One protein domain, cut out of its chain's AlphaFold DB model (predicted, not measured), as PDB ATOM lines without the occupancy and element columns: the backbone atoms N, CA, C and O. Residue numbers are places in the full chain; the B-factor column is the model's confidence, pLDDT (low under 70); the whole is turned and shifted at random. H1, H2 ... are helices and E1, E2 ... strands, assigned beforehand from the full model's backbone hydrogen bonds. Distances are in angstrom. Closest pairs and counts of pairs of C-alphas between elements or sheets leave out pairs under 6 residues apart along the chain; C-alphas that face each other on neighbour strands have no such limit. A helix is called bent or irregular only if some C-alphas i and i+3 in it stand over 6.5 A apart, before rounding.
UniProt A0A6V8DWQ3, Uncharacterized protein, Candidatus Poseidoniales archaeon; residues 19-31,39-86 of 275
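Overview. This is residues 19 to 31 and 39 to 86 of the 275 residues of an uncharacterized protein of Candidatus Poseidoniales archaeon (UniProt A0A6V8DWQ3). One long helix, H3, makes the long axis, with the shorter H1 side by side with part of its first half, while residues 78 to 86, of which 78 to 85 belong to H3, stick out free. Beyond the beginning of H3 a loose loop of chain holds the small helix H2 and the short strand E1, where residues 39 to 40 pair antiparallel with residues 58 to 59 of E1. The printed part has 61 residues with three named helices and one named strand, in the order H1, H2, E1, H3, and is mostly helix. It is loose, with a radius of gyration of the C-alphas of 14.2 A, and elongated, spanning 46 by 28 by 16 A.

Arrangement. H3, residues 65 to 85, touches H1, residues 19 to 29, with its residues 67 to 74 alone. Their closest C-alphas, of Ser 19 and Thr 74, are 6.5 A apart, and they run opposite ways at a shallow tilt of 28 degrees. H2, residues 43 to 51, is close to H3 but not clearly touching, about perpendicular at 77 degrees; the closest C-alphas, of Lys 43 and Gln 66, are 7.9 A apart. E1, residues 58 to 60, pairs with no named strand and is apart from H1, H2 and H3. Every O i to N i+4 pair is within hydrogen-bond range in H1 and H3, and 4 of 5 are in H2.

Along the chain. H3 measures 30.6 A, from C-alpha 65 at (85.762, 68.540, 265.541) to C-alpha 85 at (94.849, 86.620, 288.454). H1 begins with C-alpha 19 at (87.516, 83.786, 270.815) and measures 14.5 A; it is neither bent nor irregular, but only just: C-alphas 26 and 29 are 6.1 A apart. H2 measures 12.1 A and E1 7.1 A.

Size, cuts and confidence. The two C-alphas farthest apart, of Asn 53 and Ser 86, are 46.0 A apart. Residues 32 to 38 are not printed, and C-alphas 31 and 39 are 7.8 A apart across the cut. E1 to H3 is a tight link and H2 to E1 a short one. The model's pLDDT is under 70 at residues 48 to 55.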
ATOM      1  N   SER A  19      87.476  85.169 271.305       91.88
ATOM      2  CA  SER A  19      87.516  83.786 270.815       91.88
ATOM      3  C   SER A  19      86.197  83.052 271.062       91.88
ATOM      4  O   SER A  19      85.683  82.392 270.166       91.88
ATOM      5  N   MET A  20      85.609  83.205 272.252       92.06
ATOM      6  CA  MET A  20      84.329  82.589 272.610       92.06
ATOM      7  C   MET A  20      83.182  83.120 271.742       92.06
ATOM      8  O   MET A  20      82.372  82.343 271.240       92.06
ATOM      9  N   ILE A  21      83.128  84.438 271.526       91.50
ATOM     10  CA  ILE A  21      82.111  85.068 270.672       91.50
ATOM     11  C   ILE A  21      82.260  84.588 269.227       91.50
ATOM     12  O   ILE A  21      81.274  84.206 268.600       91.50
ATOM     13  N   ALA A  22      83.489  84.555 268.709       89.31
ATOM     14  CA  ALA A  22      83.768  84.079 267.362       89.31
ATOM     15  C   ALA A  22      83.424  82.588 267.189       89.31
ATOM     16  O   ALA A  22      82.866  82.218 266.159       89.31
ATOM     17  N   LEU A  23      83.675  81.748 268.202       90.25
ATOM     18  CA  LEU A  23      83.282  80.337 268.200       90.25
ATOM     19  C   LEU A  23      81.764  80.185 268.121       90.25
ATOM     20  O   LEU A  23      81.273  79.425 267.292       90.25
ATOM     21  N   LEU A  24      81.016  80.920 268.949       89.00
ATOM     22  CA  LEU A  24      79.552  80.873 268.936       89.00
ATOM     23  C   LEU A  24      78.982  81.392 267.608       89.00
ATOM     24  O   LEU A  24      78.081  80.772 267.043       89.00
ATOM     25  N   GLY A  25      79.550  82.480 267.081       88.00
ATOM     26  CA  GLY A  25      79.208  83.029 265.769       88.00
ATOM     27  C   GLY A  25      79.430  82.025 264.641       88.00
ATOM     28  O   GLY A  25      78.532  81.794 263.834       88.00
ATOM     29  N   ASN A  26      80.590  81.371 264.627       87.88
ATOM     30  CA  ASN A  26      80.939  80.390 263.604       87.88
ATOM     31  C   ASN A  26      80.130  79.088 263.731       87.88
ATOM     32  O   ASN A  26      79.726  78.521 262.725       87.88
ATOM     33  N   ALA A  27      79.880  78.608 264.953       84.88
ATOM     34  CA  ALA A  27      79.196  77.335 265.185       84.88
ATOM     35  C   ALA A  27      77.679  77.419 264.950       84.88
ATOM     36  O   ALA A  27      77.097  76.478 264.405       84.88
ATOM     37  N   PHE A  28      77.046  78.524 265.363       83.19
ATOM     38  CA  PHE A  28      75.584  78.620 265.448       83.19
ATOM     39  C   PHE A  28      74.957  79.705 264.579       83.19
ATOM     40  O   PHE A  28      73.849  79.494 264.098       83.19
ATOM     41  N   LEU A  29      75.616  80.853 264.388       81.12
ATOM     42  CA  LEU A  29      75.028  81.936 263.594       81.12
ATOM     43  C   LEU A  29      75.350  81.803 262.107       81.12
ATOM     44  O   LEU A  29      74.480  82.080 261.290       81.12
ATOM     45  N   GLY A  30      76.579  81.403 261.755       70.50
ATOM     46  CA  GLY A  30      77.022  81.269 260.360       70.50
ATOM     47  C   GLY A  30      76.661  82.468 259.491       70.50
ATOM     48  O   GLY A  30      76.240  82.308 258.350       70.50
ATOM     49  N   MET A  31      76.722  83.664 260.076       71.62
ATOM     50  CA  MET A  31      76.278  84.902 259.451       71.62
ATOM     51  C   MET A  31      77.518  85.645 258.973       71.62
ATOM     52  O   MET A  31      77.977  86.604 259.596       71.62
ATOM     53  N   ARG A  39      79.536  78.232 257.950       85.56
ATOM     54  CA  ARG A  39      80.664  78.451 258.851       85.56
ATOM     55  C   ARG A  39      81.980  78.408 258.095       85.56
ATOM     56  O   ARG A  39      82.092  77.736 257.068       85.56
ATOM     57  N   VAL A  40      82.994  79.034 258.674       86.44
ATOM     58  CA  VAL A  40      84.365  79.001 258.175       86.44
ATOM     59  C   VAL A  40      85.065  77.735 258.662       86.44
ATOM     60  O   VAL A  40      85.175  77.461 259.864       86.44
ATOM     61  N   LEU A  41      85.582  76.968 257.711       84.56
ATOM     62  CA  LEU A  41      86.486  75.860 257.950       84.56
ATOM     63  C   LEU A  41      87.922  76.381 258.043       84.56
ATOM     64  O   LEU A  41      88.462  76.971 257.110       84.56
ATOM     65  N   LEU A  42      88.578  76.088 259.163       80.25
ATOM     66  CA  LEU A  42      89.995  76.381 259.374       80.25
ATOM     67  C   LEU A  42      90.893  75.295 258.766       80.25
ATOM     68  O   LEU A  42      92.027  75.571 258.392       80.25
ATOM     69  N   LYS A  43      90.396  74.056 258.630       79.50
ATOM     70  CA  LYS A  43      91.153  72.925 258.060       79.50
ATOM     71  C   LYS A  43      91.755  73.245 256.670       79.50
ATOM     72  O   LYS A  43      92.953  73.010 256.509       79.50
ATOM     73  N   PRO A  44      91.005  73.841 255.720       78.50
ATOM     74  CA  PRO A  44      91.526  74.332 254.443       78.50
ATOM     75  C   PRO A  44      92.679  75.336 254.534       78.50
ATOM     76  O   PRO A  44      93.499  75.369 253.624       78.50
ATOM     77  N   LEU A  45      92.779  76.147 255.594       74.38
ATOM     78  CA  LEU A  45      93.879  77.112 255.745       74.38
ATOM     79  C   LEU A  45      95.211  76.397 255.996       74.38
ATOM     80  O   LEU A  45      96.225  76.752 255.402       74.38
ATOM     81  N   PHE A  46      95.201  75.343 256.814       72.31
ATOM     82  CA  PHE A  46      96.406  74.573 257.130       72.31
ATOM     83  C   PHE A  46      96.801  73.610 256.005       72.31
ATOM     84  O   PHE A  46      97.987  73.388 255.772       72.31
ATOM     85  N   THR A  47      95.826  73.058 255.276       71.31
ATOM     86  CA  THR A  47      96.107  72.172 254.137       71.31
ATOM     87  C   THR A  47      96.414  72.952 252.859       71.31
ATOM     88  O   THR A  47      97.280  72.546 252.092       71.31
ATOM     89  N   GLY A  48      95.743  74.081 252.629       62.38
ATOM     90  CA  GLY A  48      95.929  74.942 251.459       62.38
ATOM     91  C   GLY A  48      97.273  75.671 251.453       62.38
ATOM     92  O   GLY A  48      97.884  75.770 250.393       62.38
ATOM     93  N   PHE A  49      97.785  76.087 252.620       62.47
ATOM     94  CA  PHE A  49      99.114  76.708 252.734       62.47
ATOM     95  C   PHE A  49     100.253  75.774 252.288       62.47
ATOM     96  O   PHE A  49     101.223  76.229 251.693       62.47
ATOM     97  N   LEU A  50     100.125  74.465 252.533       63.69
ATOM     98  CA  LEU A  50     101.141  73.464 252.175       63.69
ATOM     99  C   LEU A  50     100.888  72.793 250.814       63.69
ATOM    100  O   LEU A  50     101.828  72.308 250.194       63.69
ATOM    101  N   SER A  51      99.634  72.736 250.354       65.31
ATOM    102  CA  SER A  51      99.234  71.954 249.174       65.31
ATOM    103  C   SER A  51      98.862  72.796 247.948       65.31
ATOM    104  O   SER A  51      98.621  72.217 246.891       65.31
ATOM    105  N   GLY A  52      98.755  74.125 248.066       61.44
ATOM    106  CA  GLY A  52      98.436  75.026 246.947       61.44
ATOM    107  C   GLY A  52      97.044  74.843 246.325       61.44
ATOM    108  O   GLY A  52      96.784  75.395 245.261       61.44
ATOM    109  N   ASN A  53      96.151  74.072 246.956       61.34
ATOM    110  CA  ASN A  53      94.832  73.753 246.406       61.34
ATOM    111  C   ASN A  53      93.735  74.660 246.987       61.34
ATOM    112  O   ASN A  53      93.689  74.887 248.201       61.34
ATOM    113  N   THR A  54      92.822  75.129 246.134       62.50
ATOM    114  CA  THR A  54      91.659  75.957 246.489       62.50
ATOM    115  C   THR A  54      90.551  75.086 247.076       62.50
ATOM    116  O   THR A  54      89.568  74.746 246.424       62.50
ATOM    117  N   ASN A  55      90.734  74.667 248.325       64.69
ATOM    118  CA  ASN A  55      89.697  73.944 249.057       64.69
ATOM    119  C   ASN A  55      88.575  74.906 249.477       64.69
ATOM    120  O   ASN A  55      88.860  76.023 249.908       64.69
ATOM    121  N   ASP A  56      87.319  74.455 249.407       78.31
ATOM    122  CA  ASP A  56      86.168  75.216 249.899       78.31
ATOM    123  C   ASP A  56      86.326  75.526 251.395       78.31
ATOM    124  O   ASP A  56      86.448  74.631 252.237       78.31
ATOM    125  N   TYR A  57      86.331  76.818 251.725       81.81
ATOM    126  CA  TYR A  57      86.475  77.330 253.092       81.81
ATOM    127  C   TYR A  57      85.165  77.312 253.880       81.81
ATOM    128  O   TYR A  57      85.154  77.690 255.050       81.81
ATOM    129  N   TRP A  58      84.071  76.883 253.257       85.62
ATOM    130  CA  TRP A  58      82.730  77.034 253.792       85.62
ATOM    131  C   TRP A  58      82.038  75.687 253.954       85.62
ATOM    132  O   TRP A  58      82.160  74.793 253.120       85.62
ATOM    133  N   ALA A  59      81.300  75.537 255.049       83.81
ATOM    134  CA  ALA A  59      80.460  74.373 255.305       83.81
ATOM    135  C   ALA A  59      79.153  74.802 255.977       83.81
ATOM    136  O   ALA A  59      79.124  75.866 256.586       83.81
ATOM    137  N   PRO A  60      78.088  73.983 255.945       84.25
ATOM    138  CA  PRO A  60      76.887  74.250 256.731       84.25
ATOM    139  C   PRO A  60      77.212  74.443 258.219       84.25
ATOM    140  O   PRO A  60      78.098  73.766 258.764       84.25
ATOM    141  N   THR A  61      76.496  75.362 258.870       84.25
ATOM    142  CA  THR A  61      76.579  75.587 260.321       84.25
ATOM    143  C   THR A  61      76.305  74.318 261.113       84.25
ATOM    144  O   THR A  61      75.465  73.497 260.741       84.25
ATOM    145  N   GLY A  62      76.992  74.172 262.241       83.50
ATOM    146  CA  GLY A  62      76.842  73.033 263.131       83.50
ATOM    147  C   GLY A  62      78.078  72.818 263.988       83.50
ATOM    148  O   GLY A  62      79.110  73.464 263.816       83.50
ATOM    149  N   TRP A  63      77.984  71.864 264.907       87.44
ATOM    150  CA  TRP A  63      79.098  71.481 265.766       87.44
ATOM    151  C   TRP A  63      79.976  70.426 265.080       87.44
ATOM    152  O   TRP A  63      79.468  69.442 264.549       87.44
ATOM    153  N   SER A  64      81.296  70.611 265.067       88.25
ATOM    154  CA  SER A  64      82.269  69.666 264.501       88.25
ATOM    155  C   SER A  64      83.511  69.542 265.384       88.25
ATOM    156  O   SER A  64      83.638  70.149 266.448       88.25
ATOM    157  N   GLN A  65      84.451  68.718 264.931       87.56
ATOM    158  CA  GLN A  65      85.762  68.540 265.541       87.56
ATOM    159  C   GLN A  65      86.558  69.855 265.610       87.56
ATOM    160  O   GLN A  65      87.330  70.051 266.544       87.56
ATOM    161  N   GLN A  66      86.363  70.773 264.655       89.12
ATOM    162  CA  GLN A  66      87.012  72.088 264.677       89.12
ATOM    163  C   GLN A  66      86.584  72.912 265.898       89.12
ATOM    164  O   GLN A  66      87.437  73.477 266.577       89.12
ATOM    165  N   GLU A  67      85.288  72.958 266.202       89.94
ATOM    166  CA  GLU A  67      84.753  73.689 267.353       89.94
ATOM    167  C   GLU A  67      85.234  73.075 268.667       89.94
ATOM    168  O   GLU A  67      85.535  73.814 269.595       89.94
ATOM    169  N   TRP A  68      85.412  71.750 268.734       92.56
ATOM    170  CA  TRP A  68      86.043  71.096 269.886       92.56
ATOM    171  C   TRP A  68      87.483  71.560 270.115       92.56
ATOM    172  O   TRP A  68      87.853  71.889 271.242       92.56
ATOM    173  N   ILE A  69      88.291  71.614 269.052       91.44
ATOM    174  CA  ILE A  69      89.681  72.084 269.129       91.44
ATOM    175  C   ILE A  69      89.712  73.557 269.552       91.44
ATOM    176  O   ILE A  69      90.482  73.942 270.432       91.44
ATOM    177  N   TRP A  70      88.848  74.381 268.964       92.44
ATOM    178  CA  TRP A  70      88.773  75.803 269.279       92.44
ATOM    179  C   TRP A  70      88.266  76.065 270.708       92.44
ATOM    180  O   TRP A  70      88.816  76.916 271.415       92.44
ATOM    181  N   LEU A  71      87.282  75.296 271.182       93.88
ATOM    182  CA  LEU A  71      86.808  75.341 272.568       93.88
ATOM    183  C   LEU A  71      87.955  75.003 273.520       93.88
ATOM    184  O   LEU A  71      88.189  75.748 274.466       93.88
ATOM    185  N   LEU A  72      88.723  73.946 273.238       95.19
ATOM    186  CA  LEU A  72      89.858  73.545 274.069       95.19
ATOM    187  C   LEU A  72      90.918  74.655 274.164       95.19
ATOM    188  O   LEU A  72      91.367  74.975 275.262       95.19
ATOM    189  N   ILE A  73      91.257  75.309 273.048       93.81
ATOM    190  CA  ILE A  73      92.168  76.469 273.046       93.81
ATOM    191  C   ILE A  73      91.595  77.618 273.889       93.81
ATOM    192  O   ILE A  73      92.307  78.222 274.695       93.81
ATOM    193  N   THR A  74      90.300  77.900 273.743       93.94
ATOM    194  CA  THR A  74      89.615  78.942 274.521       93.94
ATOM    195  C   THR A  74      89.618  78.610 276.017       93.94
ATOM    196  O   THR A  74      89.860  79.494 276.836       93.94
ATOM    197  N   ALA A  75      89.442  77.341 276.387       95.31
ATOM    198  CA  ALA A  75      89.520  76.877 277.769       95.31
ATOM    199  C   ALA A  75      90.935  77.032 278.352       95.31
ATOM    200  O   ALA A  75      91.083  77.502 279.480       95.31
ATOM    201  N   CYS A  76      91.982  76.728 277.577       95.31
ATOM    202  CA  CYS A  76      93.367  76.978 277.983       95.31
ATOM    203  C   CYS A  76      93.625  78.469 278.255       95.31
ATOM    204  O   CYS A  76      94.253  78.810 279.258       95.31
ATOM    205  N   LEU A  77      93.094  79.368 277.416       93.19
ATOM    206  CA  LEU A  77      93.187  80.818 277.636       93.19
ATOM    207  C   LEU A  77      92.498  81.246 278.938       93.19
ATOM    208  O   LEU A  77      93.060  82.042 279.688       93.19
ATOM    209  N   ILE A  78      91.328  80.685 279.252       93.06
ATOM    210  CA  ILE A  78      90.640  80.932 280.530       93.06
ATOM    211  C   ILE A  78      91.502  80.455 281.709       93.06
ATOM    212  O   ILE A  78      91.621  81.162 282.711       93.06
ATOM    213  N   GLY A  79      92.165  79.301 281.579       93.69
ATOM    214  CA  GLY A  79      93.128  78.815 282.570       93.69
ATOM    215  C   GLY A  79      94.278  79.802 282.811       93.69
ATOM    216  O   GLY A  79      94.620  80.088 283.959       93.69
ATOM    217  N   ILE A  80      94.819  80.397 281.742       90.81
ATOM    218  CA  ILE A  80      95.858  81.437 281.827       90.81
ATOM    219  C   ILE A  80      95.328  82.693 282.532       90.81
ATOM    220  O   ILE A  80      96.041  83.280 283.344       90.81
ATOM    221  N   VAL A  81      94.078  83.095 282.278       91.06
ATOM    222  CA  VAL A  81      93.440  84.222 282.984       91.06
ATOM    223  C   VAL A  81      93.352  83.943 284.484       91.06
ATOM    224  O   VAL A  81      93.701  84.810 285.286       91.06
ATOM    225  N   PHE A  82      92.920  82.741 284.872       89.81
ATOM    226  CA  PHE A  82      92.812  82.357 286.280       89.81
ATOM    227  C   PHE A  82      94.182  82.342 286.970       89.81
ATOM    228  O   PHE A  82      94.356  82.902 288.055       89.81
ATOM    229  N   TRP A  83      95.190  81.780 286.303       90.38
ATOM    230  CA  TRP A  83      96.563  81.759 286.801       90.38
ATOM    231  C   TRP A  83      97.173  83.162 286.912       90.38
ATOM    232  O   TRP A  83      97.785  83.491 287.926       90.38
ATOM    233  N   GLY A  84      96.968  84.022 285.911       85.50
ATOM    234  CA  GLY A  84      97.486  85.391 285.914       85.50
ATOM    235  C   GLY A  84      96.837  86.281 286.980       85.50
ATOM    236  O   GLY A  84      97.488  87.199 287.483       85.50
ATOM    237  N   ARG A  85      95.586  85.978 287.353       86.81
ATOM    238  CA  ARG A  85      94.849  86.620 288.454       86.81
ATOM    239  C   ARG A  85      95.166  86.053 289.832       86.81
ATOM    240  O   ARG A  85      94.885  86.731 290.816       86.81
ATOM    241  N   SER A  86      95.729  84.850 289.910       84.44
ATOM    242  CA  SER A  86      96.138  84.264 291.188       84.44
ATOM    243  C   SER A  86      97.172  85.157 291.874       84.44
ATOM    244  O   SER A  86      97.956  85.843 291.215       84.44
TER     245      SER A  86